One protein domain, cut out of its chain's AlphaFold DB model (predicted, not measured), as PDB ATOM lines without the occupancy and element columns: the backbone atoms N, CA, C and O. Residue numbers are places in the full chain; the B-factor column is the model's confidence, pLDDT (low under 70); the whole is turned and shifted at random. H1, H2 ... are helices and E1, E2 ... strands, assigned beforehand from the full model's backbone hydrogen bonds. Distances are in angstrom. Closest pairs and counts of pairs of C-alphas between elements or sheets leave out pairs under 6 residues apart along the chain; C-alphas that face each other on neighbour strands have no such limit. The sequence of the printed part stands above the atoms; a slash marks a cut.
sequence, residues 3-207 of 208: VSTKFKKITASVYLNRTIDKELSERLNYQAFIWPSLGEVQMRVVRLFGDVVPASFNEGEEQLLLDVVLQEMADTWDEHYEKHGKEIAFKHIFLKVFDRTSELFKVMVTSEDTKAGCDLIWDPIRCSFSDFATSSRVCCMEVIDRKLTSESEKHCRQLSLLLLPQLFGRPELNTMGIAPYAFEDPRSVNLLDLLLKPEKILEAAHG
ATOM      1  N   VAL A   3      46.744  19.579 -18.702       63.94
ATOM      2  CA  VAL A   3      46.857  19.411 -17.246       63.94
ATOM      3  C   VAL A   3      48.298  19.023 -16.927       63.94
ATOM      4  O   VAL A   3      48.831  18.089 -17.524       63.94
ATOM      5  N   SER A   4      48.941  19.768 -16.026       61.19
ATOM      6  CA  SER A   4      50.300  19.482 -15.556       61.19
ATOM      7  C   SER A   4      50.225  18.896 -14.154       61.19
ATOM      8  O   SER A   4      49.670  19.528 -13.252       61.19
ATOM      9  N   THR A   5      50.792  17.703 -13.968       61.66
ATOM     10  CA  THR A   5      50.756  16.989 -12.689       61.66
ATOM     11  C   THR A   5      52.162  16.544 -12.306       61.66
ATOM     12  O   THR A   5      52.910  15.970 -13.103       61.66
ATOM     13  N   LYS A   6      52.542  16.796 -11.047       60.72
ATOM     14  CA  LYS A   6      53.774  16.237 -10.479       60.72
ATOM     15  C   LYS A   6      53.564  14.752 -10.221       60.72
ATOM     16  O   LYS A   6      52.772  14.380  -9.359       60.72
ATOM     17  N   PHE A   7      54.295  13.921 -10.952       62.72
ATOM     18  CA  PHE A   7      54.218  12.479 -10.791       62.72
ATOM     19  C   PHE A   7      54.788  12.043  -9.435       62.72
ATOM     20  O   PHE A   7      55.884  12.454  -9.037       62.72
ATOM     21  N   LYS A   8      54.065  11.158  -8.742       63.19
ATOM     22  CA  LYS A   8      54.560  10.457  -7.560       63.19
ATOM     23  C   LYS A   8      54.696   8.983  -7.906       63.19
ATOM     24  O   LYS A   8      53.723   8.316  -8.219       63.19
ATOM     25  N   LYS A   9      55.910   8.446  -7.796       66.50
ATOM     26  CA  LYS A   9      56.147   7.017  -8.019       66.50
ATOM     27  C   LYS A   9      55.388   6.186  -6.981       66.50
ATOM     28  O   LYS A   9      55.805   6.114  -5.825       66.50
ATOM     29  N   ILE A  10      54.307   5.540  -7.408       70.38
ATOM     30  CA  ILE A  10      53.492   4.638  -6.591       70.38
ATOM     31  C   ILE A  10      53.503   3.247  -7.239       70.38
ATOM     32  O   ILE A  10      53.348   3.104  -8.449       70.38
ATOM     33  N   THR A  11      53.749   2.199  -6.446       80.25
ATOM     34  CA  THR A  11      53.626   0.815  -6.930       80.25
ATOM     35  C   THR A  11      52.156   0.416  -6.977       80.25
ATOM     36  O   THR A  11      51.372   0.865  -6.144       80.25
ATOM     37  N   ALA A  12      51.781  -0.490  -7.882       82.00
ATOM     38  CA  ALA A  12      50.384  -0.906  -8.011       82.00
ATOM     39  C   ALA A  12      49.782  -1.453  -6.702       82.00
ATOM     40  O   ALA A  12      48.658  -1.120  -6.343       82.00
ATOM     41  N   SER A  13      50.574  -2.191  -5.921       83.50
ATOM     42  CA  SER A  13      50.166  -2.673  -4.599       83.50
ATOM     43  C   SER A  13      49.921  -1.545  -3.596       83.50
ATOM     44  O   SER A  13      49.007  -1.640  -2.784       83.50
ATOM     45  N   VAL A  14      50.721  -0.475  -3.627       85.88
ATOM     46  CA  VAL A  14      50.500   0.691  -2.765       85.88
ATOM     47  C   VAL A  14      49.248   1.427  -3.216       85.88
ATOM     48  O   VAL A  14      48.450   1.799  -2.365       85.88
ATOM     49  N   TYR A  15      49.042   1.565  -4.527       87.19
ATOM     50  CA  TYR A  15      47.855   2.211  -5.074       87.19
ATOM     51  C   TYR A  15      46.569   1.529  -4.598       87.19
ATOM     52  O   TYR A  15      45.742   2.164  -3.945       87.19
ATOM     53  N   LEU A  16      46.465   0.212  -4.818       87.69
ATOM     54  CA  LEU A  16      45.279  -0.580  -4.480       87.69
ATOM     55  C   LEU A  16      44.983  -0.661  -2.980       87.69
ATOM     56  O   LEU A  16      43.845  -0.919  -2.613       87.69
ATOM     57  N   ASN A  17      45.977  -0.468  -2.107       86.81
ATOM     58  CA  ASN A  17      45.810  -0.660  -0.660       86.81
ATOM     59  C   ASN A  17      45.868   0.632   0.163       86.81
ATOM     60  O   ASN A  17      45.591   0.597   1.361       86.81
ATOM     61  N   ARG A  18      46.342   1.743  -0.412       84.69
ATOM     62  CA  ARG A  18      46.631   2.970   0.352       84.69
ATOM     63  C   ARG A  18      46.265   4.268  -0.354       84.69
ATOM     64  O   ARG A  18      46.248   5.290   0.325       84.69
ATOM     65  N   THR A  19      46.060   4.253  -1.669       86.25
ATOM     66  CA  THR A  19      45.757   5.474  -2.429       86.25
ATOM     67  C   THR A  19      44.268   5.613  -2.698       86.25
ATOM     68  O   THR A  19      43.724   6.690  -2.487       86.25
ATOM     69  N   ILE A  20      43.623   4.536  -3.149       90.88
ATOM     70  CA  ILE A  20      42.185   4.541  -3.430       90.88
ATOM     71  C   ILE A  20      41.355   4.541  -2.147       90.88
ATOM     72  O   ILE A  20      41.862   4.258  -1.056       90.88
ATOM     73  N   ASP A  21      40.064   4.835  -2.304       91.75
ATOM     74  CA  ASP A  21      39.092   4.750  -1.223       91.75
ATOM     75  C   ASP A  21      39.129   3.378  -0.523       91.75
ATOM     76  O   ASP A  21      39.336   2.330  -1.145       91.75
ATOM     77  N   LYS A  22      38.940   3.398   0.800       93.12
ATOM     78  CA  LYS A  22      39.074   2.209   1.641       93.12
ATOM     79  C   LYS A  22      38.020   1.149   1.308       93.12
ATOM     80  O   LYS A  22      38.362  -0.029   1.271       93.12
ATOM     81  N   GLU A  23      36.778   1.552   1.060       95.06
ATOM     82  CA  GLU A  23      35.694   0.629   0.718       95.06
ATOM     83  C   GLU A  23      35.975  -0.047  -0.627       95.06
ATOM     84  O   GLU A  23      35.892  -1.272  -0.742       95.06
ATOM     85  N   LEU A  24      36.409   0.728  -1.626       95.38
ATOM     86  CA  LEU A  24      36.804   0.180  -2.925       95.38
ATOM     87  C   LEU A  24      38.005  -0.775  -2.799       95.38
ATOM     88  O   LEU A  24      38.001  -1.854  -3.391       95.38
ATOM     89  N   SER A  25      39.013  -0.421  -1.997       95.69
ATOM     90  CA  SER A  25      40.170  -1.282  -1.721       95.69
ATOM     91  C   SER A  25      39.758  -2.626  -1.114       95.69
ATOM     92  O   SER A  25      40.211  -3.682  -1.562       95.69
ATOM     93  N   GLU A  26      38.879  -2.607  -0.111       95.81
ATOM     94  CA  GLU A  26      38.389  -3.817   0.553       95.81
ATOM     95  C   GLU A  26      37.595  -4.703  -0.416       95.81
ATOM     96  O   GLU A  26      37.832  -5.915  -0.463       95.81
ATOM     97  N   ARG A  27      36.734  -4.104  -1.252       96.50
ATOM     98  CA  ARG A  27      35.989  -4.817  -2.303       96.50
ATOM     99  C   ARG A  27      36.927  -5.485  -3.304       96.50
ATOM    100  O   ARG A  27      36.844  -6.697  -3.497       96.50
ATOM    101  N   LEU A  28      37.865  -4.740  -3.888       96.00
ATOM    102  CA  LEU A  28      38.807  -5.276  -4.876       96.00
ATOM    103  C   LEU A  28      39.655  -6.416  -4.297       96.00
ATOM    104  O   LEU A  28      39.817  -7.448  -4.950       96.00
ATOM    105  N   ASN A  29      40.135  -6.264  -3.058       95.12
ATOM    106  CA  ASN A  29      40.899  -7.297  -2.358       95.12
ATOM    107  C   ASN A  29      40.068  -8.563  -2.100       95.12
ATOM    108  O   ASN A  29      40.563  -9.675  -2.294       95.12
ATOM    109  N   TYR A  30      38.805  -8.420  -1.694       95.38
ATOM    110  CA  TYR A  30      37.904  -9.558  -1.496       95.38
ATOM    111  C   TYR A  30      37.623 -10.301  -2.808       95.38
ATOM    112  O   TYR A  30      37.711 -11.530  -2.870       95.38
ATOM    113  N   GLN A  31      37.354  -9.567  -3.886       95.06
ATOM    114  CA  GLN A  31      37.115 -10.147  -5.208       95.06
ATOM    115  C   GLN A  31      38.371 -10.855  -5.748       95.06
ATOM    116  O   GLN A  31      38.279 -11.972  -6.258       95.06
ATOM    117  N   ALA A  32      39.557 -10.267  -5.557       94.00
ATOM    118  CA  ALA A  32      40.839 -10.887  -5.892       94.00
ATOM    119  C   ALA A  32      41.121 -12.151  -5.060       94.00
ATOM    120  O   ALA A  32      41.693 -13.112  -5.571       94.00
ATOM    121  N   PHE A  33      40.689 -12.190  -3.798       93.75
ATOM    122  CA  PHE A  33      40.765 -13.394  -2.970       93.75
ATOM    123  C   PHE A  33      39.858 -14.516  -3.505       93.75
ATOM    124  O   PHE A  33      40.276 -15.672  -3.563       93.75
ATOM    125  N   ILE A  34      38.636 -14.188  -3.944       91.75
ATOM    126  CA  ILE A  34      37.702 -15.158  -4.548       91.75
ATOM    127  C   ILE A  34      38.202 -15.662  -5.911       91.75
ATOM    128  O   ILE A  34      37.950 -16.823  -6.272       91.75
ATOM    129  N   TRP A  35      38.848 -14.783  -6.680       90.62
ATOM    130  CA  TRP A  35      39.327 -15.047  -8.030       90.62
ATOM    131  C   TRP A  35      40.697 -14.401  -8.279       90.62
ATOM    132  O   TRP A  35      40.771 -13.265  -8.748       90.62
ATOM    133  N   PRO A  36      41.805 -15.124  -8.030       90.50
ATOM    134  CA  PRO A  36      43.156 -14.560  -8.121       90.50
ATOM    135  C   PRO A  36      43.498 -13.922  -9.475       90.50
ATOM    136  O   PRO A  36      44.173 -12.896  -9.521       90.50
ATOM    137  N   SER A  37      42.972 -14.465 -10.580       88.69
ATOM    138  CA  SER A  37      43.130 -13.880 -11.920       88.69
ATOM    139  C   SER A  37      42.545 -12.470 -12.041       88.69
ATOM    140  O   SER A  37      43.060 -11.666 -12.813       88.69
ATOM    141  N   LEU A  38      41.507 -12.132 -11.269       91.50
ATOM    142  CA  LEU A  38      40.998 -10.762 -11.210       91.50
ATOM    143  C   LEU A  38      42.001  -9.828 -10.527       91.50
ATOM    144  O   LEU A  38      42.236  -8.736 -11.036       91.50
ATOM    145  N   GLY A  39      42.648 -10.273  -9.446       92.75
ATOM    146  CA  GLY A  39      43.712  -9.515  -8.779       92.75
ATOM    147  C   GLY A  39      44.894  -9.209  -9.703       92.75
ATOM    148  O   GLY A  39      45.390  -8.083  -9.744       92.75
ATOM    149  N   GLU A  40      45.304 -10.182 -10.520       92.12
ATOM    150  CA  GLU A  40      46.347  -9.989 -11.536       92.12
ATOM    151  C   GLU A  40      45.953  -8.934 -12.580       92.12
ATOM    152  O   GLU A  40      46.757  -8.063 -12.926       92.12
ATOM    153  N   VAL A  41      44.703  -8.966 -13.055       93.06
ATOM    154  CA  VAL A  41      44.185  -7.960 -13.996       93.06
ATOM    155  C   VAL A  41      44.112  -6.581 -13.341       93.06
ATOM    156  O   VAL A  41      44.575  -5.619 -13.945       93.06
ATOM    157  N   GLN A  42      43.615  -6.467 -12.105       95.06
ATOM    158  CA  GLN A  42      43.579  -5.203 -11.355       95.06
ATOM    159  C   GLN A  42      44.983  -4.584 -11.245       95.06
ATOM    160  O   GLN A  42      45.179  -3.404 -11.538       95.06
ATOM    161  N   MET A  43      45.995  -5.390 -10.909       93.94
ATOM    162  CA  MET A  43      47.387  -4.937 -10.837       93.94
ATOM    163  C   MET A  43      47.915  -4.452 -12.190       93.94
ATOM    164  O   MET A  43      48.614  -3.438 -12.253       93.94
ATOM    165  N   ARG A  44      47.592  -5.150 -13.281       94.25
ATOM    166  CA  ARG A  44      47.993  -4.755 -14.640       94.25
ATOM    167  C   ARG A  44      47.281  -3.493 -15.113       94.25
ATOM    168  O   ARG A  44      47.935  -2.642 -15.708       94.25
ATOM    169  N   VAL A  45      46.000  -3.328 -14.783       95.38
ATOM    170  CA  VAL A  45      45.238  -2.093 -15.021       95.38
ATOM    171  C   VAL A  45      45.924  -0.913 -14.339       95.38
ATOM    172  O   VAL A  45      46.236   0.066 -15.009       95.38
ATOM    173  N   VAL A  46      46.273  -1.035 -13.054       94.62
ATOM    174  CA  VAL A  46      46.987   0.031 -12.327       94.62
ATOM    175  C   VAL A  46      48.328   0.367 -12.980       94.62
ATOM    176  O   VAL A  46      48.672   1.538 -13.126       94.62
ATOM    177  N   ARG A  47      49.092  -0.647 -13.407       92.31
ATOM    178  CA  ARG A  47      50.390  -0.428 -14.064       92.31
ATOM    179  C   ARG A  47      50.250   0.231 -15.433       92.31
ATOM    180  O   ARG A  47      51.083   1.074 -15.762       92.31
ATOM    181  N   LEU A  48      49.252  -0.169 -16.224       93.31
ATOM    182  CA  LEU A  48      49.035   0.346 -17.573       93.31
ATOM    183  C   LEU A  48      48.463   1.760 -17.553       93.31
ATOM    184  O   LEU A  48      49.015   2.612 -18.231       93.31
ATOM    185  N   PHE A  49      47.383   2.004 -16.810       91.81
ATOM    186  CA  PHE A  49      46.670   3.283 -16.843       91.81
ATOM    187  C   PHE A  49      47.423   4.386 -16.101       91.81
ATOM    188  O   PHE A  49      47.469   5.519 -16.576       91.81
ATOM    189  N   GLY A  50      48.038   4.053 -14.961       88.12
ATOM    190  CA  GLY A  50      48.690   5.046 -14.118       88.12
ATOM    191  C   GLY A  50      47.730   6.011 -13.428       88.12
ATOM    192  O   GLY A  50      46.542   6.078 -13.726       88.12
ATOM    193  N   ASP A  51      48.270   6.797 -12.505       86.06
ATOM    194  CA  ASP A  51      47.547   7.752 -11.663       86.06
ATOM    195  C   ASP A  51      47.621   9.194 -12.195       86.06
ATOM    196  O   ASP A  51      47.681  10.152 -11.428       86.06
ATOM    197  N   VAL A  52      47.654   9.359 -13.523       82.44
ATOM    198  CA  VAL A  52      47.834  10.680 -14.159       82.44
ATOM    199  C   VAL A  52      46.765  11.047 -15.173       82.44
ATOM    200  O   VAL A  52      46.563  12.230 -15.430       82.44
ATOM    201  N   VAL A  53      46.098  10.062 -15.777       87.06
ATOM    202  CA  VAL A  53      45.095  10.325 -16.811       87.06
ATOM    203  C   VAL A  53      43.785  10.712 -16.125       87.06
ATOM    204  O   VAL A  53      43.238   9.888 -15.388       87.06
ATOM    205  N   PRO A  54      43.258  11.929 -16.342       87.69
ATOM    206  CA  PRO A  54      41.972  12.304 -15.780       87.69
ATOM    207  C   PRO A  54      40.850  11.545 -16.501       87.69
ATOM    208  O   PRO A  54      40.944  11.255 -17.695       87.69
ATOM    209  N   ALA A  55      39.776  11.219 -15.783       87.62
ATOM    210  CA  ALA A  55      38.591  10.582 -16.356       87.62
ATOM    211  C   ALA A  55      37.845  11.521 -17.319       87.62
ATOM    212  O   ALA A  55      37.135  11.067 -18.216       87.62
ATOM    213  N   SER A  56      38.017  12.829 -17.129       83.62
ATOM    214  CA  SER A  56      37.414  13.886 -17.925       83.62
ATOM    215  C   SER A  56      38.291  15.134 -17.906       83.62
ATOM    216  O   SER A  56      39.026  15.386 -16.957       83.62
ATOM    217  N   PHE A  57      38.209  15.933 -18.968       79.75
ATOM    218  CA  PHE A  57      38.914  17.210 -19.089       79.75
ATOM    219  C   PHE A  57      37.985  18.411 -18.852       79.75
ATOM    220  O   PHE A  57      38.297  19.520 -19.286       79.75
ATOM    221  N   ASN A  58      36.837  18.205 -18.202       79.25
ATOM    222  CA  ASN A  58      35.955  19.294 -17.798       79.25
ATOM    223  C   ASN A  58      36.507  20.006 -16.553       79.25
ATOM    224  O   ASN A  58      37.107  19.386 -15.676       79.25
ATOM    225  N   GLU A  59      36.295  21.320 -16.458       67.06
ATOM    226  CA  GLU A  59      36.699  22.095 -15.281       67.06
ATOM    227  C   GLU A  59      35.952  21.611 -14.024       67.06
ATOM    228  O   GLU A  59      34.723  21.554 -14.011       67.06
ATOM    229  N   GLY A  60      36.698  21.283 -12.962       66.38
ATOM    230  CA  GLY A  60      36.154  20.858 -11.665       66.38
ATOM    231  C   GLY A  60      36.017  19.344 -11.463       66.38
ATOM    232  O   GLY A  60      35.686  18.921 -10.357       66.38
ATOM    233  N   GLU A  61      36.300  18.523 -12.479       69.44
ATOM    234  CA  GLU A  61      36.350  17.063 -12.341       69.44
ATOM    235  C   GLU A  61      37.792  16.606 -12.064       69.44
ATOM    236  O   GLU A  61      38.663  16.691 -12.926       69.44
ATOM    237  N   GLU A  62      38.054  16.126 -10.844       77.75
ATOM    238  CA  GLU A  62      39.386  15.657 -10.407       77.75
ATOM    239  C   GLU A  62      39.534  14.125 -10.436       77.75
ATOM    240  O   GLU A  62      40.568  13.584 -10.045       77.75
ATOM    241  N   GLN A  63      38.507  13.400 -10.884       89.00
ATOM    242  CA  GLN A  63      38.526  11.941 -10.870       89.00
ATOM    243  C   GLN A  63      39.515  11.393 -11.907       89.00
ATOM    244  O   GLN A  63      39.509  11.811 -13.067       89.00
ATOM    245  N   LEU A  64      40.343  10.424 -11.512       90.62
ATOM    246  CA  LEU A  64      41.277   9.752 -12.414       90.62
ATOM    247  C   LEU A  64      40.582   8.633 -13.193       90.62
ATOM    248  O   LEU A  64      39.721   7.924 -12.671       90.62
ATOM    249  N   LEU A  65      41.007   8.422 -14.441       92.50
ATOM    250  CA  LEU A  65      40.515   7.334 -15.286       92.50
ATOM    251  C   LEU A  65      40.758   5.971 -14.625       92.50
ATOM    252  O   LEU A  65      39.895   5.103 -14.682       92.50
ATOM    253  N   LEU A  66      41.911   5.794 -13.972       94.12
ATOM    254  CA  LEU A  66      42.233   4.568 -13.244       94.12
ATOM    255  C   LEU A  66      41.202   4.262 -12.146       94.12
ATOM    256  O   LEU A  66      40.758   3.121 -12.039       94.12
ATOM    257  N   ASP A  67      40.780   5.266 -11.376       93.88
ATOM    258  CA  ASP A  67      39.802   5.075 -10.299       93.88
ATOM    259  C   ASP A  67      38.432   4.686 -10.854       93.88
ATOM    260  O   ASP A  67      37.800   3.767 -10.336       93.88
ATOM    261  N   VAL A  68      38.012   5.318 -11.956       94.44
ATOM    262  CA  VAL A  68      36.778   4.945 -12.670       94.44
ATOM    263  C   VAL A  68      36.838   3.491 -13.127       94.44
ATOM    264  O   VAL A  68      35.891   2.744 -12.907       94.44
ATOM    265  N   VAL A  69      37.950   3.064 -13.732       95.69
ATOM    266  CA  VAL A  69      38.094   1.683 -14.211       95.69
ATOM    267  C   VAL A  69      38.040   0.693 -13.052       95.69
ATOM    268  O   VAL A  69      37.323  -0.297 -13.142       95.69
ATOM    269  N   LEU A  70      38.758   0.947 -11.956       96.81
ATOM    270  CA  LEU A  70      38.753   0.062 -10.787       96.81
ATOM    271  C   LEU A  70      37.366  -0.030 -10.139       96.81
ATOM    272  O   LEU A  70      36.935  -1.126  -9.778       96.81
ATOM    273  N   GLN A  71      36.654   1.092 -10.044       96.62
ATOM    274  CA  GLN A  71      35.276   1.130  -9.565       96.62
ATOM    275  C   GLN A  71      34.351   0.307 -10.473       96.62
ATOM    276  O   GLN A  71      33.635  -0.568  -9.996       96.62
ATOM    277  N   GLU A  72      34.426   0.510 -11.791       96.12
ATOM    278  CA  GLU A  72      33.631  -0.250 -12.757       96.12
ATOM    279  C   GLU A  72      33.940  -1.747 -12.715       96.12
ATOM    280  O   GLU A  72      33.023  -2.556 -12.850       96.12
ATOM    281  N   MET A  73      35.203  -2.135 -12.512       96.75
ATOM    282  CA  MET A  73      35.576  -3.537 -12.321       96.75
ATOM    283  C   MET A  73      34.885  -4.129 -11.089       96.75
ATOM    284  O   MET A  73      34.325  -5.222 -11.184       96.75
ATOM    285  N   ALA A  74      34.905  -3.413  -9.960       96.81
ATOM    286  CA  ALA A  74      34.292  -3.871  -8.719       96.81
ATOM    287  C   ALA A  74      32.766  -3.978  -8.841       96.81
ATOM    288  O   ALA A  74      32.193  -5.002  -8.472       96.81
ATOM    289  N   ASP A  75      32.120  -2.958  -9.405       97.06
ATOM    290  CA  ASP A  75      30.666  -2.917  -9.577       97.06
ATOM    291  C   ASP A  75      30.190  -3.994 -10.561       97.06
ATOM    292  O   ASP A  75      29.218  -4.696 -10.294       97.06
ATOM    293  N   THR A  76      30.924  -4.192 -11.659       95.12
ATOM    294  CA  THR A  76      30.619  -5.232 -12.654       95.12
ATOM    295  C   THR A  76      30.779  -6.634 -12.069       95.12
ATOM    296  O   THR A  76      29.993  -7.528 -12.387       95.12
ATOM    297  N   TRP A  77      31.787  -6.852 -11.217       95.50
ATOM    298  CA  TRP A  77      31.918  -8.122 -10.509       95.50
ATOM    299  C   TRP A  77      30.684  -8.383  -9.650       95.50
ATOM    300  O   TRP A  77      30.046  -9.420  -9.810       95.50
ATOM    301  N   ASP A  78      30.330  -7.438  -8.778       94.75
ATOM    302  CA  ASP A  78      29.245  -7.608  -7.812       94.75
ATOM    303  C   ASP A  78      27.882  -7.783  -8.510       94.75
ATOM    304  O   ASP A  78      27.082  -8.624  -8.102       94.75
ATOM    305  N   GLU A  79      27.643  -7.072  -9.619       95.00
ATOM    306  CA  GLU A  79      26.412  -7.185 -10.413       95.00
ATOM    307  C   GLU A  79      26.208  -8.590 -11.007       95.00
ATOM    308  O   GLU A  79      25.088  -9.119 -11.016       95.00
ATOM    309  N   HIS A  80      27.277  -9.194 -11.532       92.69
ATOM    310  CA  HIS A  80      27.185 -10.430 -12.306       92.69
ATOM    311  C   HIS A  80      27.538 -11.689 -11.510       92.69
ATOM    312  O   HIS A  80      27.028 -12.765 -11.830       92.69
ATOM    313  N   TYR A  81      28.382 -11.581 -10.484       92.75
ATOM    314  CA  TYR A  81      28.928 -12.728  -9.763       92.75
ATOM    315  C   TYR A  81      27.836 -13.568  -9.096       92.75
ATOM    316  O   TYR A  81      27.802 -14.782  -9.299       92.75
ATOM    317  N   GLU A  82      26.915 -12.939  -8.363       89.06
ATOM    318  CA  GLU A  82      25.874 -13.670  -7.626       89.06
ATOM    319  C   GLU A  82      24.902 -14.411  -8.552       89.06
ATOM    320  O   GLU A  82      24.433 -15.501  -8.228       89.06
ATOM    321  N   LYS A  83      24.602 -13.828  -9.717       89.19
ATOM    322  CA  LYS A  83      23.591 -14.350 -10.649       89.19
ATOM    323  C   LYS A  83      24.154 -15.344 -11.658       89.19
ATOM    324  O   LYS A  83      23.429 -16.232 -12.101       89.19
ATOM    325  N   HIS A  84      25.408 -15.169 -12.065       87.31
ATOM    326  CA  HIS A  84      25.969 -15.849 -13.235       87.31
ATOM    327  C   HIS A  84      27.294 -16.570 -12.964       87.31
ATOM    328  O   HIS A  84      27.774 -17.299 -13.829       87.31
ATOM    329  N   GLY A  85      27.880 -16.401 -11.779       88.19
ATOM    330  CA  GLY A  85      29.158 -17.008 -11.428       88.19
ATOM    331  C   GLY A  85      30.375 -16.222 -11.921       88.19
ATOM    332  O   GLY A  85      30.277 -15.150 -12.525       88.19
ATOM    333  N   LYS A  86      31.558 -16.761 -11.612       88.62
ATOM    334  CA  LYS A  86      32.849 -16.059 -11.717       88.62
ATOM    335  C   LYS A  86      33.266 -15.813 -13.161       88.62
ATOM    336  O   LYS A  86      33.752 -14.735 -13.484       88.62
ATOM    337  N   GLU A  87      33.070 -16.795 -14.029       84.69
ATOM    338  CA  GLU A  87      33.505 -16.775 -15.425       84.69
ATOM    339  C   GLU A  87      32.752 -15.708 -16.224       84.69
ATOM    340  O   GLU A  87      33.359 -14.939 -16.972       84.69
ATOM    341  N   ILE A  88      31.434 -15.620 -16.022       84.81
ATOM    342  CA  ILE A  88      30.598 -14.610 -16.672       84.81
ATOM    343  C   ILE A  88      30.941 -13.222 -16.122       84.81
ATOM    344  O   ILE A  88      31.213 -12.319 -16.912       84.81
ATOM    345  N   ALA A  89      31.033 -13.058 -14.797       89.94
ATOM    346  CA  ALA A  89      31.438 -11.787 -14.192       89.94
ATOM    347  C   ALA A  89      32.804 -11.303 -14.715       89.94
ATOM    348  O   ALA A  89      32.950 -10.152 -15.126       89.94
ATOM    349  N   PHE A  90      33.787 -12.202 -14.803       87.94
ATOM    350  CA  PHE A  90      35.115 -11.888 -15.324       87.94
ATOM    351  C   PHE A  90      35.091 -11.477 -16.804       87.94
ATOM    352  O   PHE A  90      35.786 -10.539 -17.198       87.94
ATOM    353  N   LYS A  91      34.244 -12.107 -17.628       84.88
ATOM    354  CA  LYS A  91      34.043 -11.709 -19.030       84.88
ATOM    355  C   LYS A  91      33.437 -10.305 -19.154       84.88
ATOM    356  O   LYS A  91      33.849  -9.537 -20.023       84.88
ATOM    357  N   HIS A  92      32.492  -9.946 -18.286       87.75
ATOM    358  CA  HIS A  92      31.940  -8.590 -18.254       87.75
ATOM    359  C   HIS A  92      32.986  -7.556 -17.812       87.75
ATOM    360  O   HIS A  92      33.084  -6.490 -18.420       87.75
ATOM    361  N   ILE A  93      33.833  -7.891 -16.836       90.75
ATOM    362  CA  ILE A  93      34.969  -7.047 -16.436       90.75
ATOM    363  C   ILE A  93      35.933  -6.834 -17.597       90.75
ATOM    364  O   ILE A  93      36.335  -5.701 -17.857       90.75
ATOM    365  N   PHE A  94      36.276  -7.900 -18.323       87.25
ATOM    366  CA  PHE A  94      37.113  -7.795 -19.512       87.25
ATOM    367  C   PHE A  94      36.549  -6.762 -20.493       87.25
ATOM    368  O   PHE A  94      37.289  -5.899 -20.960       87.25
ATOM    369  N   LEU A  95      35.245  -6.826 -20.781       84.88
ATOM    370  CA  LEU A  95      34.582  -5.915 -21.714       84.88
ATOM    371  C   LEU A  95      34.671  -4.458 -21.254       84.88
ATOM    372  O   LEU A  95      35.012  -3.583 -22.049       84.88
ATOM    373  N   LYS A  96      34.425  -4.211 -19.964       88.94
ATOM    374  CA  LYS A  96      34.510  -2.872 -19.366       88.94
ATOM    375  C   LYS A  96      35.921  -2.304 -19.438       88.94
ATOM    376  O   LYS A  96      36.112  -1.196 -19.937       88.94
ATOM    377  N   VAL A  97      36.916  -3.082 -19.009       90.06
ATOM    378  CA  VAL A  97      38.326  -2.681 -19.085       90.06
ATOM    379  C   VAL A  97      38.713  -2.417 -20.539       90.06
ATOM    380  O   VAL A  97      39.307  -1.382 -20.833       90.06
ATOM    381  N   PHE A  98      38.333  -3.301 -21.463       85.31
ATOM    382  CA  PHE A  98      38.616  -3.142 -22.887       85.31
ATOM    383  C   PHE A  98      38.056  -1.830 -23.446       85.31
ATOM    384  O   PHE A  98      38.808  -1.072 -24.058       85.31
ATOM    385  N   ASP A  99      36.788  -1.507 -23.192       83.62
ATOM    386  CA  ASP A  99      36.201  -0.254 -23.676       83.62
ATOM    387  C   ASP A  99      36.938   0.974 -23.101       83.62
ATOM    388  O   ASP A  99      37.245   1.918 -23.838       83.62
ATOM    389  N   ARG A 100      37.334   0.928 -21.821       89.62
ATOM    390  CA  ARG A 100      38.069   2.016 -21.152       89.62
ATOM    391  C   ARG A 100      39.506   2.192 -21.630       89.62
ATOM    392  O   ARG A 100      40.015   3.308 -21.603       89.62
ATOM    393  N   THR A 101      40.162   1.147 -22.129       89.38
ATOM    394  CA  THR A 101      41.531   1.284 -22.668       89.38
ATOM    395  C   THR A 101      41.607   2.206 -23.880       89.38
ATOM    396  O   THR A 101      42.661   2.781 -24.140       89.38
ATOM    397  N   SER A 102      40.500   2.380 -24.607       87.56
ATOM    398  CA  SER A 102      40.461   3.282 -25.759       87.56
ATOM    399  C   SER A 102      40.713   4.743 -25.365       87.56
ATOM    400  O   SER A 102      41.273   5.499 -26.160       87.56
ATOM    401  N   GLU A 103      40.387   5.120 -24.123       89.25
ATOM    402  CA  GLU A 103      40.626   6.457 -23.568       89.25
ATOM    403  C   GLU A 103      42.125   6.783 -23.472       89.25
ATOM    404  O   GLU A 103      42.518   7.934 -23.663       89.25
ATOM    405  N   LEU A 104      42.989   5.776 -23.295       90.56
ATOM    406  CA  LEU A 104      44.445   5.969 -23.262       90.56
ATOM    407  C   LEU A 104      45.001   6.475 -24.600       90.56
ATOM    408  O   LEU A 104      46.015   7.165 -24.627       90.56
ATOM    409  N   PHE A 105      44.328   6.177 -25.716       88.25
ATOM    410  CA  PHE A 105      44.723   6.671 -27.039       88.25
ATOM    411  C   PHE A 105      44.218   8.086 -27.338       88.25
ATOM    412  O   PHE A 105      44.693   8.718 -28.290       88.25
ATOM    413  N   LYS A 106      43.265   8.589 -26.545       86.56
ATOM    414  CA  LYS A 106      42.731   9.954 -26.666       86.56
ATOM    415  C   LYS A 106      43.579  10.977 -25.922       86.56
ATOM    416  O   LYS A 106      43.422  12.177 -26.127       86.56
ATOM    417  N   VAL A 107      44.514  10.517 -25.097       87.19
ATOM    418  CA  VAL A 107      45.432  11.382 -24.365       87.19
ATOM    419  C   VAL A 107      46.848  11.259 -24.905       87.19
ATOM    420  O   VAL A 107      47.237  10.267 -25.520       87.19
ATOM    421  N   MET A 108      47.630  12.309 -24.702       87.12
ATOM    422  CA  MET A 108      49.076  12.279 -24.856       87.12
ATOM    423  C   MET A 108      49.682  12.604 -23.505       87.12
ATOM    424  O   MET A 108      49.377  13.656 -22.945       87.12
ATOM    425  N   VAL A 109      50.524  11.710 -22.999       85.69
ATOM    426  CA  VAL A 109      51.299  11.971 -21.789       85.69
ATOM    427  C   VAL A 109      52.728  12.255 -22.205       85.69
ATOM    428  O   VAL A 109      53.371  11.413 -22.838       85.69
ATOM    429  N   THR A 110      53.206  13.448 -21.876       84.06
ATOM    430  CA  THR A 110      54.583  13.861 -22.120       84.06
ATOM    431  C   THR A 110      55.320  14.035 -20.802       84.06
ATOM    432  O   THR A 110      54.710  14.303 -19.767       84.06
ATOM    433  N   SER A 111      56.637  13.864 -20.821       79.62
ATOM    434  CA  SER A 111      57.500  14.197 -19.694       79.62
ATOM    435  C   SER A 111      58.781  14.856 -20.171       79.62
ATOM    436  O   SER A 111      59.372  14.407 -21.151       79.62
ATOM    437  N   GLU A 112      59.229  15.888 -19.461       72.25
ATOM    438  CA  GLU A 112      60.512  16.535 -19.736       72.25
ATOM    439  C   GLU A 112      61.673  15.580 -19.411       72.25
ATOM    440  O   GLU A 112      61.847  15.171 -18.257       72.25
ATOM    441  N   ASP A 113      62.512  15.245 -20.404       69.50
ATOM    442  CA  ASP A 113      63.783  14.567 -20.142       69.50
ATOM    443  C   ASP A 113      64.794  15.581 -19.594       69.50
ATOM    444  O   ASP A 113      65.407  16.366 -20.327       69.50
ATOM    445  N   THR A 114      65.013  15.505 -18.282       63.09
ATOM    446  CA  THR A 114      65.963  16.351 -17.538       63.09
ATOM    447  C   THR A 114      67.410  16.323 -18.056       63.09
ATOM    448  O   THR A 114      68.205  17.175 -17.658       63.09
ATOM    449  N   LYS A 115      67.789  15.371 -18.922       62.44
ATOM    450  CA  LYS A 115      69.142  15.257 -19.496       62.44
ATOM    451  C   LYS A 115      69.211  15.516 -20.996       62.44
ATOM    452  O   LYS A 115      70.234  16.017 -21.457       62.44
ATOM    453  N   ALA A 116      68.191  15.124 -21.754       62.47
ATOM    454  CA  ALA A 116      68.223  15.189 -23.217       62.47
ATOM    455  C   ALA A 116      67.635  16.488 -23.792       62.47
ATOM    456  O   ALA A 116      67.853  16.771 -24.969       62.47
ATOM    457  N   GLY A 117      66.911  17.276 -22.986       63.00
ATOM    458  CA  GLY A 117      66.257  18.498 -23.462       63.00
ATOM    459  C   GLY A 117      65.169  18.224 -24.508       63.00
ATOM    460  O   GLY A 117      64.901  19.082 -25.346       63.00
ATOM    461  N   CYS A 118      64.587  17.023 -24.495       66.88
ATOM    462  CA  CYS A 118      63.470  16.631 -25.346       66.88
ATOM    463  C   CYS A 118      62.345  16.005 -24.515       66.88
ATOM    464  O   CYS A 118      62.590  15.425 -23.457       66.88
ATOM    465  N   ASP A 119      61.117  16.111 -25.017       72.94
ATOM    466  CA  ASP A 119      59.957  15.504 -24.373       72.94
ATOM    467  C   ASP A 119      59.884  14.011 -24.703       72.94
ATOM    468  O   ASP A 119      59.905  13.598 -25.868       72.94
ATOM    469  N   LEU A 120      59.765  13.189 -23.665       82.00
ATOM    470  CA  LEU A 120      59.409  11.783 -23.790       82.00
ATOM    471  C   LEU A 120      57.895  11.674 -23.907       82.00
ATOM    472  O   LEU A 120      57.172  12.263 -23.111       82.00
ATOM    473  N   ILE A 121      57.417  10.885 -24.865       86.56
ATOM    474  CA  ILE A 121      55.990  10.620 -25.049       86.56
ATOM    475  C   ILE A 121      55.716   9.186 -24.617       86.56
ATOM    476  O   ILE A 121      56.383   8.257 -25.083       86.56
ATOM    477  N   TRP A 122      54.738   9.004 -23.735       89.25
ATOM    478  CA  TRP A 122      54.259   7.676 -23.393       89.25
ATOM    479  C   TRP A 122      53.475   7.084 -24.565       89.25
ATOM    480  O   TRP A 122      52.515   7.676 -25.058       89.25
ATOM    481  N   ASP A 123      53.896   5.899 -24.997       89.31
ATOM    482  CA  ASP A 123      53.177   5.074 -25.960       89.31
ATOM    483  C   ASP A 123      52.639   3.837 -25.221       89.31
ATOM    484  O   ASP A 123      53.433   2.938 -24.904       89.31
ATOM    485  N   PRO A 124      51.321   3.762 -24.944       89.25
ATOM    486  CA  PRO A 124      50.740   2.658 -24.192       89.25
ATOM    487  C   PRO A 124      50.897   1.316 -24.907       89.25
ATOM    488  O   PRO A 124      50.817   0.292 -24.245       89.25
ATOM    489  N   ILE A 125      51.154   1.273 -26.223       87.31
ATOM    490  CA  ILE A 125      51.409   0.016 -26.952       87.31
ATOM    491  C   ILE A 125      52.799  -0.531 -26.618       87.31
ATOM    492  O   ILE A 125      52.992  -1.746 -26.565       87.31
ATOM    493  N   ARG A 126      53.778   0.355 -26.400       86.31
ATOM    494  CA  ARG A 126      55.177  -0.030 -26.174       86.31
ATOM    495  C   ARG A 126      55.463  -0.407 -24.733       86.31
ATOM    496  O   ARG A 126      56.302  -1.279 -24.505       86.31
ATOM    497  N   CYS A 127      54.836   0.266 -23.775       88.31
ATOM    498  CA  CYS A 127      55.045  -0.022 -22.365       88.31
ATOM    499  C   CYS A 127      53.893   0.460 -21.482       88.31
ATOM    500  O   CYS A 127      53.140   1.373 -21.830       88.31
ATOM    501  N   SER A 128      53.828  -0.124 -20.284       90.12
ATOM    502  CA  SER A 128      52.925   0.337 -19.238       90.12
ATOM    503  C   SER A 128      53.308   1.743 -18.773       90.12
ATOM    504  O   SER A 128      54.483   2.129 -18.827       90.12
ATOM    505  N   PHE A 129      52.339   2.504 -18.264       88.69
ATOM    506  CA  PHE A 129      52.631   3.808 -17.680       88.69
ATOM    507  C   PHE A 129      53.659   3.708 -16.548       88.69
ATOM    508  O   PHE A 129      54.575   4.521 -16.461       88.69
ATOM    509  N   SER A 130      53.562   2.677 -15.704       86.75
ATOM    510  CA  SER A 130      54.524   2.451 -14.621       86.75
ATOM    511  C   SER A 130      55.958   2.293 -15.143       86.75
ATOM    512  O   SER A 130      56.888   2.872 -14.580       86.75
ATOM    513  N   ASP A 131      56.164   1.572 -16.245       86.56
ATOM    514  CA  ASP A 131      57.499   1.406 -16.838       86.56
ATOM    515  C   ASP A 131      58.004   2.716 -17.461       86.56
ATOM    516  O   ASP A 131      59.166   3.086 -17.273       86.56
ATOM    517  N   PHE A 132      57.123   3.464 -18.134       85.69
ATOM    518  CA  PHE A 132      57.429   4.807 -18.633       85.69
ATOM    519  C   PHE A 132      57.873   5.741 -17.494       85.69
ATOM    520  O   PHE A 132      58.951   6.338 -17.552       85.69
ATOM    521  N   ALA A 133      57.091   5.785 -16.417       79.88
ATOM    522  CA  ALA A 133      57.286   6.670 -15.277       79.88
ATOM    523  C   ALA A 133      58.476   6.286 -14.382       79.88
ATOM    524  O   ALA A 133      59.000   7.115 -13.638       79.88
ATOM    525  N   THR A 134      58.909   5.022 -14.417       75.44
ATOM    526  CA  THR A 134      60.078   4.553 -13.656       75.44
ATOM    527  C   THR A 134      61.394   4.675 -14.403       75.44
ATOM    528  O   THR A 134      62.448   4.516 -13.776       75.44
ATOM    529  N   SER A 135      61.365   5.017 -15.694       68.62
ATOM    530  CA  SER A 135      62.572   5.457 -16.380       68.62
ATOM    531  C   SER A 135      63.129   6.682 -15.638       68.62
ATOM    532  O   SER A 135      62.408   7.624 -15.320       68.62
ATOM    533  N   SER A 136      64.415   6.652 -15.277       53.84
ATOM    534  CA  SER A 136      65.082   7.601 -14.360       53.84
ATOM    535  C   SER A 136      65.196   9.048 -14.874       53.84
ATOM    536  O   SER A 136      66.043   9.809 -14.409       53.84
ATOM    537  N   ARG A 137      64.376   9.412 -15.862       62.31
ATOM    538  CA  ARG A 137      64.444  10.636 -16.664       62.31
ATOM    539  C   ARG A 137      63.174  11.487 -16.589       62.31
ATOM    540  O   ARG A 137      63.216  12.616 -17.050       62.31
ATOM    541  N   VAL A 138      62.103  10.965 -15.988       62.47
ATOM    542  CA  VAL A 138      60.784  11.607 -15.869       62.47
ATOM    543  C   VAL A 138      60.709  12.428 -14.574       62.47
ATOM    544  O   VAL A 138      60.885  11.874 -13.487       62.47
ATOM    545  N   CYS A 139      60.440  13.736 -14.665       60.03
ATOM    546  CA  CYS A 139      60.323  14.636 -13.500       60.03
ATOM    547  C   CYS A 139      58.933  15.282 -13.349       60.03
ATOM    548  O   CYS A 139      58.380  15.317 -12.249       60.03
ATOM    549  N   CYS A 140      58.359  15.749 -14.454       69.81
ATOM    550  CA  CYS A 140      57.045  16.374 -14.562       69.81
ATOM    551  C   CYS A 140      56.301  15.712 -15.718       69.81
ATOM    552  O   CYS A 140      56.937  15.342 -16.708       69.81
ATOM    553  N   MET A 141      54.984  15.550 -15.592       77.44
ATOM    554  CA  MET A 141      54.162  15.012 -16.669       77.44
ATOM    555  C   MET A 141      53.090  16.009 -17.086       77.44
ATOM    556  O   MET A 141      52.412  16.595 -16.237       77.44
ATOM    557  N   GLU A 142      52.923  16.170 -18.394       82.12
ATOM    558  CA  GLU A 142      51.768  16.854 -18.963       82.12
ATOM    559  C   GLU A 142      50.838  15.833 -19.604       82.12
ATOM    560  O   GLU A 142      51.275  14.962 -20.356       82.12
ATOM    561  N   VAL A 143      49.545  15.969 -19.331       85.06
ATOM    562  CA  VAL A 143      48.494  15.182 -19.969       85.06
ATOM    563  C   VAL A 143      47.684  16.104 -20.871       85.06
ATOM    564  O   VAL A 143      47.125  17.115 -20.435       85.06
ATOM    565  N   ILE A 144      47.652  15.760 -22.153       85.56
ATOM    566  CA  ILE A 144      47.035  16.556 -23.209       85.56
ATOM    567  C   ILE A 144      45.869  15.770 -23.801       85.56
ATOM    568  O   ILE A 144      46.056  14.682 -24.342       85.56
ATOM    569  N   ASP A 145      44.681  16.367 -23.752       86.69
ATOM    570  CA  ASP A 145      43.499  15.886 -24.470       86.69
ATOM    571  C   ASP A 145      43.676  16.086 -25.984       86.69
ATOM    572  O   ASP A 145      43.683  17.222 -26.485       86.69
ATOM    573  N   ARG A 146      43.837  14.979 -26.717       81.00
ATOM    574  CA  ARG A 146      43.918  14.968 -28.176       81.00
ATOM    575  C   ARG A 146      42.491  14.940 -28.705       81.00
ATOM    576  O   ARG A 146      42.002  13.876 -29.039       81.00
ATOM    577  N   LYS A 147      41.819  16.087 -28.808       80.19
ATOM    578  CA  LYS A 147      40.470  16.163 -29.404       80.19
ATOM    579  C   LYS A 147      40.416  15.417 -30.745       80.19
ATOM    580  O   LYS A 147      40.954  15.898 -31.745       80.19
ATOM    581  N   LEU A 148      39.816  14.228 -30.748       82.06
ATOM    582  CA  LEU A 148      39.791  13.328 -31.897       82.06
ATOM    583  C   LEU A 148      38.569  13.600 -32.774       82.06
ATOM    584  O   LEU A 148      37.534  14.079 -32.316       82.06
ATOM    585  N   THR A 149      38.680  13.258 -34.056       83.69
ATOM    586  CA  THR A 149      37.493  13.134 -34.911       83.69
ATOM    587  C   THR A 149      36.753  11.840 -34.568       83.69
ATOM    588  O   THR A 149      37.384  10.864 -34.162       83.69
ATOM    589  N   SER A 150      35.441  11.772 -34.809       80.19
ATOM    590  CA  SER A 150      34.663  10.548 -34.556       80.19
ATOM    591  C   SER A 150      35.164   9.328 -35.344       80.19
ATOM    592  O   SER A 150      34.965   8.189 -34.929       80.19
ATOM    593  N   GLU A 151      35.825   9.534 -36.488       81.88
ATOM    594  CA  GLU A 151      36.490   8.455 -37.222       81.88
ATOM    595  C   GLU A 151      37.746   7.965 -36.489       81.88
ATOM    596  O   GLU A 151      37.953   6.762 -36.346       81.88
ATOM    597  N   SER A 152      38.568   8.874 -35.964       81.31
ATOM    598  CA  SER A 152      39.732   8.520 -35.144       81.31
ATOM    599  C   SER A 152      39.331   7.812 -33.843       81.31
ATOM    600  O   SER A 152      39.993   6.855 -33.452       81.31
ATOM    601  N   GLU A 153      38.218   8.198 -33.213       79.94
ATOM    602  CA  GLU A 153      37.700   7.526 -32.009       79.94
ATOM    603  C   GLU A 153      37.330   6.059 -32.263       79.94
ATOM    604  O   GLU A 153      37.630   5.188 -31.443       79.94
ATOM    605  N   LYS A 154      36.737   5.751 -33.426       78.19
ATOM    606  CA  LYS A 154      36.451   4.361 -33.820       78.19
ATOM    607  C   LYS A 154      37.731   3.531 -33.921       78.19
ATOM    608  O   LYS A 154      37.743   2.376 -33.494       78.19
ATOM    609  N   HIS A 155      38.809   4.123 -34.434       80.56
ATOM    610  CA  HIS A 155      40.110   3.464 -34.515       80.56
ATOM    611  C   HIS A 155      40.740   3.251 -33.132       80.56
ATOM    612  O   HIS A 155      41.337   2.201 -32.913       80.56
ATOM    613  N   CYS A 156      40.561   4.164 -32.169       81.56
ATOM    614  CA  CYS A 156      41.058   3.975 -30.797       81.56
ATOM    615  C   CYS A 156      40.522   2.692 -30.157       81.56
ATOM    616  O   CYS A 156      41.288   1.945 -29.553       81.56
ATOM    617  N   ARG A 157      39.235   2.381 -30.356       77.44
ATOM    618  CA  ARG A 157      38.645   1.127 -29.864       77.44
ATOM    619  C   ARG A 157      39.250  -0.115 -30.524       77.44
ATOM    620  O   ARG A 157      39.367  -1.153 -29.887       77.44
ATOM    621  N   GLN A 158      39.643  -0.034 -31.792       76.62
ATOM    622  CA  GLN A 158      40.342  -1.136 -32.465       76.62
ATOM    623  C   GLN A 158      41.786  -1.271 -31.964       76.62
ATOM    624  O   GLN A 158      42.268  -2.384 -31.765       76.62
ATOM    625  N   LEU A 159      42.463  -0.150 -31.703       80.94
ATOM    626  CA  LEU A 159      43.821  -0.128 -31.154       80.94
ATOM    627  C   LEU A 159      43.893  -0.707 -29.735       80.94
ATOM    628  O   LEU A 159      44.919  -1.284 -29.383       80.94
ATOM    629  N   SER A 160      42.808  -0.655 -28.956       82.38
ATOM    630  CA  SER A 160      42.693  -1.338 -27.657       82.38
ATOM    631  C   SER A 160      43.036  -2.828 -27.710       82.38
ATOM    632  O   SER A 160      43.535  -3.377 -26.729       82.38
ATOM    633  N   LEU A 161      42.844  -3.490 -28.859       78.75
ATOM    634  CA  LEU A 161      43.219  -4.898 -29.041       78.75
ATOM    635  C   LEU A 161      44.728  -5.119 -28.867       78.75
ATOM    636  O   LEU A 161      45.145  -6.168 -28.381       78.75
ATOM    637  N   LEU A 162      45.545  -4.116 -29.201       81.50
ATOM    638  CA  LEU A 162      47.001  -4.162 -29.052       81.50
ATOM    639  C   LEU A 162      47.452  -4.051 -27.590       81.50
ATOM    640  O   LEU A 162      48.595  -4.381 -27.284       81.50
ATOM    641  N   LEU A 163      46.574  -3.600 -26.687       86.12
ATOM    642  CA  LEU A 163      46.870  -3.458 -25.258       86.12
ATOM    643  C   LEU A 163      46.495  -4.697 -24.446       86.12
ATOM    644  O   LEU A 163      46.913  -4.820 -23.294       86.12
ATOM    645  N   LEU A 164      45.758  -5.642 -25.039       80.38
ATOM    646  CA  LEU A 164      45.377  -6.870 -24.352       80.38
ATOM    647  C   LEU A 164      46.579  -7.614 -23.745       80.38
ATOM    648  O   LEU A 164      46.451  -8.018 -22.590       80.38
ATOM    649  N   PRO A 165      47.756  -7.727 -24.406       80.31
ATOM    650  CA  PRO A 165      48.940  -8.368 -23.822       80.31
ATOM    651  C   PRO A 165      49.497  -7.755 -22.561       80.31
ATOM    652  O   PRO A 165      50.177  -8.439 -21.799       80.31
ATOM    653  N   GLN A 166      49.183  -6.493 -22.311       85.75
ATOM    654  CA  GLN A 166      49.600  -5.817 -21.095       85.75
ATOM    655  C   GLN A 166      48.581  -5.989 -19.965       85.75
ATOM    656  O   GLN A 166      48.941  -5.833 -18.802       85.75
ATOM    657  N   LEU A 167      47.334  -6.346 -20.289       87.62
ATOM    658  CA  LEU A 167      46.217  -6.450 -19.345       87.62
ATOM    659  C   LEU A 167      45.888  -7.893 -18.965       87.62
ATOM    660  O   LEU A 167      45.645  -8.195 -17.798       87.62
ATOM    661  N   PHE A 168      45.920  -8.806 -19.930       85.25
ATOM    662  CA  PHE A 168      45.483 -10.187 -19.771       85.25
ATOM    663  C   PHE A 168      46.591 -11.142 -20.198       85.25
ATOM    664  O   PHE A 168      47.239 -10.973 -21.225       85.25
ATOM    665  N   GLY A 169      46.816 -12.164 -19.390       81.19
ATOM    666  CA  GLY A 169      47.779 -13.213 -19.644       81.19
ATOM    667  C   GLY A 169      47.068 -14.425 -20.218       81.19
ATOM    668  O   GLY A 169      45.841 -14.519 -20.242       81.19
ATOM    669  N   ARG A 170      47.861 -15.406 -20.652       77.75
ATOM    670  CA  ARG A 170      47.339 -16.676 -21.176       77.75
ATOM    671  C   ARG A 170      46.332 -17.358 -20.226       77.75
ATOM    672  O   ARG A 170      45.316 -17.827 -20.734       77.75
ATOM    673  N   PRO A 171      46.544 -17.404 -18.892       79.88
ATOM    674  CA  PRO A 171      45.581 -18.022 -17.974       79.88
ATOM    675  C   PRO A 171      44.223 -17.307 -17.958       79.88
ATOM    676  O   PRO A 171      43.180 -17.958 -18.035       79.88
ATOM    677  N   GLU A 172      44.233 -15.972 -17.936       82.69
ATOM    678  CA  GLU A 172      43.015 -15.155 -17.936       82.69
ATOM    679  C   GLU A 172      42.229 -15.326 -19.244       82.69
ATOM    680  O   GLU A 172      41.010 -15.476 -19.232       82.69
ATOM    681  N   LEU A 173      42.923 -15.358 -20.384       75.69
ATOM    682  CA  LEU A 173      42.298 -15.528 -21.699       75.69
ATOM    683  C   LEU A 173      41.690 -16.920 -21.879       75.69
ATOM    684  O   LEU A 173      40.546 -17.035 -22.320       75.69
ATOM    685  N   ASN A 174      42.417 -17.962 -21.466       73.31
ATOM    686  CA  ASN A 174      41.921 -19.338 -21.481       73.31
ATOM    687  C   ASN A 174      40.634 -19.482 -20.669       73.31
ATOM    688  O   ASN A 174      39.688 -20.126 -21.113       73.31
ATOM    689  N   THR A 175      40.592 -18.837 -19.504       71.94
ATOM    690  CA  THR A 175      39.416 -18.802 -18.627       71.94
ATOM    691  C   THR A 175      38.190 -18.210 -19.327       71.94
ATOM    692  O   THR A 175      37.069 -18.650 -19.097       71.94
ATOM    693  N   MET A 176      38.389 -17.245 -20.226       70.06
ATOM    694  CA  MET A 176      37.314 -16.627 -21.009       70.06
ATOM    695  C   MET A 176      36.964 -17.400 -22.292       70.06
ATOM    696  O   MET A 176      36.151 -16.926 -23.089       70.06
ATOM    697  N   GLY A 177      37.585 -18.561 -22.531       65.81
ATOM    698  CA  GLY A 177      37.440 -19.310 -23.780       65.81
ATOM    699  C   GLY A 177      38.072 -18.608 -24.987       65.81
ATOM    700  O   GLY A 177      37.754 -18.940 -26.129       65.81
ATOM    701  N   ILE A 178      38.952 -17.628 -24.754       66.69
ATOM    702  CA  ILE A 178      39.695 -16.932 -25.805       66.69
ATOM    703  C   ILE A 178      40.978 -17.714 -26.046       66.69
ATOM    704  O   ILE A 178      41.828 -17.840 -25.164       66.69
ATOM    705  N   ALA A 179      41.119 -18.253 -27.252       60.97
ATOM    706  CA  ALA A 179      42.265 -19.080 -27.565       60.97
ATOM    707  C   ALA A 179      43.575 -18.263 -27.512       60.97
ATOM    708  O   ALA A 179      43.635 -17.190 -28.114       60.97
ATOM    709  N   PRO A 180      44.654 -18.753 -26.871       56.97
ATOM    710  CA  PRO A 180      45.898 -17.995 -26.693       56.97
ATOM    711  C   PRO A 180      46.555 -17.523 -27.991       56.97
ATOM    712  O   PRO A 180      47.252 -16.514 -27.988       56.97
ATOM    713  N   TYR A 181      46.332 -18.228 -29.105       57.75
ATOM    714  CA  TYR A 181      46.858 -17.846 -30.418       57.75
ATOM    715  C   TYR A 181      46.167 -16.604 -31.002       57.75
ATOM    716  O   TYR A 181      46.763 -15.916 -31.825       57.75
ATOM    717  N   ALA A 182      44.961 -16.254 -30.527       54.41
ATOM    718  CA  ALA A 182      44.285 -14.989 -30.847       54.41
ATOM    719  C   ALA A 182      45.112 -13.755 -30.460       54.41
ATOM    720  O   ALA A 182      44.831 -12.638 -30.879       54.41
ATOM    721  N   PHE A 183      46.110 -13.978 -29.617       53.75
ATOM    722  CA  PHE A 183      46.995 -12.983 -29.056       53.75
ATOM    723  C   PHE A 183      48.313 -12.840 -29.811       53.75
ATOM    724  O   PHE A 183      48.954 -11.796 -29.739       53.75
ATOM    725  N   GLU A 184      48.728 -13.898 -30.507       60.78
ATOM    726  CA  GLU A 184      49.949 -13.905 -31.314       60.78
ATOM    727  C   GLU A 184      49.713 -13.196 -32.659       60.78
ATOM    728  O   GLU A 184      50.629 -12.567 -33.184       60.78
ATOM    729  N   ASP A 185      48.468 -13.192 -33.156       61.91
ATOM    730  CA  ASP A 185      48.013 -12.297 -34.225       61.91
ATOM    731  C   ASP A 185      46.626 -11.700 -33.899       61.91
ATOM    732  O   ASP A 185      45.596 -12.262 -34.271       61.91
ATOM    733  N   PRO A 186      46.556 -10.524 -33.243       54.00
ATOM    734  CA  PRO A 186      45.291  -9.865 -32.889       54.00
ATOM    735  C   PRO A 186      44.379  -9.562 -34.087       54.00
ATOM    736  O   PRO A 186      43.190  -9.307 -33.913       54.00
ATOM    737  N   ARG A 187      44.924  -9.572 -35.313       57.34
ATOM    738  CA  ARG A 187      44.175  -9.341 -36.559       57.34
ATOM    739  C   ARG A 187      43.493 -10.607 -37.069       57.34
ATOM    740  O   ARG A 187      42.588 -10.508 -37.891       57.34
ATOM    741  N   SER A 188      43.927 -11.785 -36.616       52.88
ATOM    742  CA  SER A 188      43.389 -13.070 -37.069       52.88
ATOM    743  C   SER A 188      42.133 -13.491 -36.307       52.88
ATOM    744  O   SER A 188      41.546 -14.524 -36.625       52.88
ATOM    745  N   VAL A 189      41.723 -12.725 -35.291       52.62
ATOM    746  CA  VAL A 189      40.594 -13.061 -34.429       52.62
ATOM    747  C   VAL A 189      39.670 -11.865 -34.268       52.62
ATOM    748  O   VAL A 189      40.062 -10.814 -33.768       52.62
ATOM    749  N   ASN A 190      38.402 -12.047 -34.643       58.78
ATOM    750  CA  ASN A 190      37.360 -11.093 -34.299       58.78
ATOM    751  C   ASN A 190      37.050 -11.222 -32.801       58.78
ATOM    752  O   ASN A 190      36.171 -11.978 -32.387       58.78
ATOM    753  N   LEU A 191      37.816 -10.508 -31.975       55.94
ATOM    754  CA  LEU A 191      37.633 -10.480 -30.526       55.94
ATOM    755  C   LEU A 191      36.209 -10.045 -30.153       55.94
ATOM    756  O   LEU A 191      35.648 -10.614 -29.226       55.94
ATOM    757  N   LEU A 192      35.561  -9.165 -30.930       52.72
ATOM    758  CA  LEU A 192      34.148  -8.826 -30.717       52.72
ATOM    759  C   LEU A 192      33.238 -10.062 -30.848       52.72
ATOM    760  O   LEU A 192      32.366 -10.244 -30.008       52.72
ATOM    761  N   ASP A 193      33.479 -10.971 -31.796       52.44
ATOM    762  CA  ASP A 193      32.672 -12.198 -31.946       52.44
ATOM    763  C   ASP A 193      32.880 -13.214 -30.806       52.44
ATOM    764  O   ASP A 193      31.951 -13.951 -30.460       52.44
ATOM    765  N   LEU A 194      34.070 -13.252 -30.193       52.28
ATOM    766  CA  LEU A 194      34.357 -14.068 -28.998       52.28
ATOM    767  C   LEU A 194      33.724 -13.478 -27.729       52.28
ATOM    768  O   LEU A 194      33.294 -14.199 -26.820       52.28
ATOM    769  N   LEU A 195      33.629 -12.152 -27.676       52.41
ATOM    770  CA  LEU A 195      33.101 -11.412 -26.539       52.41
ATOM    771  C   LEU A 195      31.569 -11.324 -26.543       52.41
ATOM    772  O   LEU A 195      30.960 -11.378 -25.479       52.41
ATOM    773  N   LEU A 196      30.943 -11.302 -27.724       48.69
ATOM    774  CA  LEU A 196      29.493 -11.156 -27.921       48.69
ATOM    775  C   LEU A 196      28.662 -12.425 -27.663       48.69
ATOM    776  O   LEU A 196      27.456 -12.414 -27.884       48.69
ATOM    777  N   LYS A 197      29.258 -13.523 -27.181       47.38
ATOM    778  CA  LYS A 197      28.494 -14.729 -26.809       47.38
ATOM    779  C   LYS A 197      28.757 -15.141 -25.362       47.38
ATOM    780  O   LYS A 197      29.578 -16.025 -25.120       47.38
ATOM    781  N   PRO A 198      28.111 -14.500 -24.376       45.56
ATOM    782  CA  PRO A 198      27.949 -15.083 -23.043       45.56
ATOM    783  C   PRO A 198      27.112 -16.376 -23.113       45.56
ATOM    784  O   PRO A 198      27.420 -17.368 -22.464       45.56
ATOM    785  N   GLU A 199      26.103 -16.388 -23.987       43.66
ATOM    786  CA  GLU A 199      25.050 -17.411 -24.063       43.66
ATOM    787  C   GLU A 199      25.533 -18.774 -24.590       43.66
ATOM    788  O   GLU A 199      25.064 -19.814 -24.136       43.66
ATOM    789  N   LYS A 200      26.536 -18.810 -25.477       42.19
ATOM    790  CA  LYS A 200      27.040 -20.086 -26.029       42.19
ATOM    791  C   LYS A 200      27.819 -20.947 -25.035       42.19
ATOM    792  O   LYS A 200      28.008 -22.133 -25.284       42.19
ATOM    793  N   ILE A 201      28.282 -20.374 -23.925       40.81
ATOM    794  CA  ILE A 201      28.975 -21.135 -22.875       40.81
ATOM    795  C   ILE A 201      27.954 -21.918 -22.034       40.81
ATOM    796  O   ILE A 201      28.218 -23.059 -21.663       40.81
ATOM    797  N   LEU A 202      26.758 -21.358 -21.815       38.34
ATOM    798  CA  LEU A 202      25.662 -22.057 -21.137       38.34
ATOM    799  C   LEU A 202      25.145 -23.247 -21.958       38.34
ATOM    800  O   LEU A 202      24.840 -24.287 -21.375       38.34
ATOM    801  N   GLU A 203      25.125 -23.129 -23.290       39.22
ATOM    802  CA  GLU A 203      24.770 -24.234 -24.196       39.22
ATOM    803  C   GLU A 203      25.836 -25.343 -24.228       39.22
ATOM    804  O   GLU A 203      25.486 -26.519 -24.258       39.22
ATOM    805  N   ALA A 204      27.129 -25.003 -24.158       39.88
ATOM    806  CA  ALA A 204      28.208 -25.997 -24.154       39.88
ATOM    807  C   ALA A 204      28.342 -26.750 -22.814       39.88
ATOM    808  O   ALA A 204      28.765 -27.902 -22.801       39.88
ATOM    809  N   ALA A 205      27.970 -26.130 -21.689       38.16
ATOM    810  CA  ALA A 205      28.001 -26.771 -20.371       38.16
ATOM    811  C   ALA A 205      26.767 -27.656 -20.081       38.16
ATOM    812  O   ALA A 205      26.827 -28.500 -19.191       38.16
ATOM    813  N   HIS A 206      25.669 -27.489 -20.832       38.47
ATOM    814  CA  HIS A 206      24.433 -28.278 -20.694       38.47
ATOM    815  C   HIS A 206      24.122 -29.152 -21.923       38.47
ATOM    816  O   HIS A 206      23.004 -29.650 -22.058       38.47
ATOM    817  N   GLY A 207      25.092 -29.353 -22.819       39.88
ATOM    818  CA  GLY A 207      24.883 -30.054 -24.083       39.88
ATOM    819  C   GLY A 207      26.120 -30.776 -24.606       39.88
ATOM    820  O   GLY A 207      26.682 -30.360 -25.617       39.88
TER     821      GLY A 207
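This is residues 3 to 207 of the 208 residues of an uncharacterized protein of Vibrio sp. 10N.261.52.A1 (UniProt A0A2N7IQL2). A small, twisted sheet of four strands forms one end of an elongated body, and a bundle of three helices, H3, H4 and H5, makes its middle. H1 and H2 pack on one side of the bundle, H7 crosses its other side, and the short helices H8 to H11 follow toward the end far from the sheet. The printed part has 205 residues, with eleven named helices and four named strands in the order E1, H1 to H5, E2, E3, H6, E4, H7 to H11; the class is mixed. The sheet's order is E1, E4, E2, E3, antiparallel throughout. The whole is compact, with a radius of gyration of the C-alphas of 17.7 A and spans of 64 by 40 by 31 A.

The strands are E1, residues 3 to 5, from C-alpha 3 at (46.857, 19.411, -17.246); E2, 107 to 113, 19.1 A; E3, 119 to 121; and E4, 138 to 145, 19.8 A. The longer helices are H2, 22 to 34, 18.5 A; H3, 36 to 49, 20.2 A; H4, 65 to 84, 27.4 A; H5, 86 to 105, 29.9 A; and H7, 150 to 167, 25.6 A. The shorter are H1, 12 to 19; H6, 129 to 134; H8, 170 to 175; H9, 180 to 183; H10, 191 to 195; and H11, 199 to 205, ending at C-alpha 205 at (28.001, -26.771, -20.371).

Within hydrogen-bond range are N 3 and O 143 (E1, E4), 3.0 A; N 144 and O 108 (E4, E2), 2.8 A; and N 111 and O 120 in the hairpin E2 and E3, 2.8 A. E3, H6, E4 form a split strand-helix-strand unit, two strands running the same way with E2 between them; its crossover is right-handed. H6 only grazes the sheet, with residues 129 to 133. H3, H4 and H5 form an up and down bundle, each running against the one before. In the hairpin H4 and H5, the closest C-alphas, of His 80 and Ala 89, are 4.8 A apart, at a shallow tilt of 21 degrees. H3 is the hub, touching five helices. H5, with residues 98 to 105 alone, touches residues 156 to 164 of H7; the closest C-alphas, of Ser 102 and Arg 157, are 5.0 A apart. H7 has a kink of 39 degrees near residue 161. Every O i to N i+4 pair is within hydrogen-bond range in H1, H2, H3, H6, H8, H10 and H11, but 14 of 16 in H4, 12 of 16 in H5 and 7 of 14 in H7; H9 is too short for such a pair.

The two farthest C-alphas, of Gly 117 and Gly 207, are 63.8 A apart. The printed part has no cut; H3 to H4 is the long link. Mean pLDDT of the printed part is 79.1; residues 177 to 207 are among those under 70.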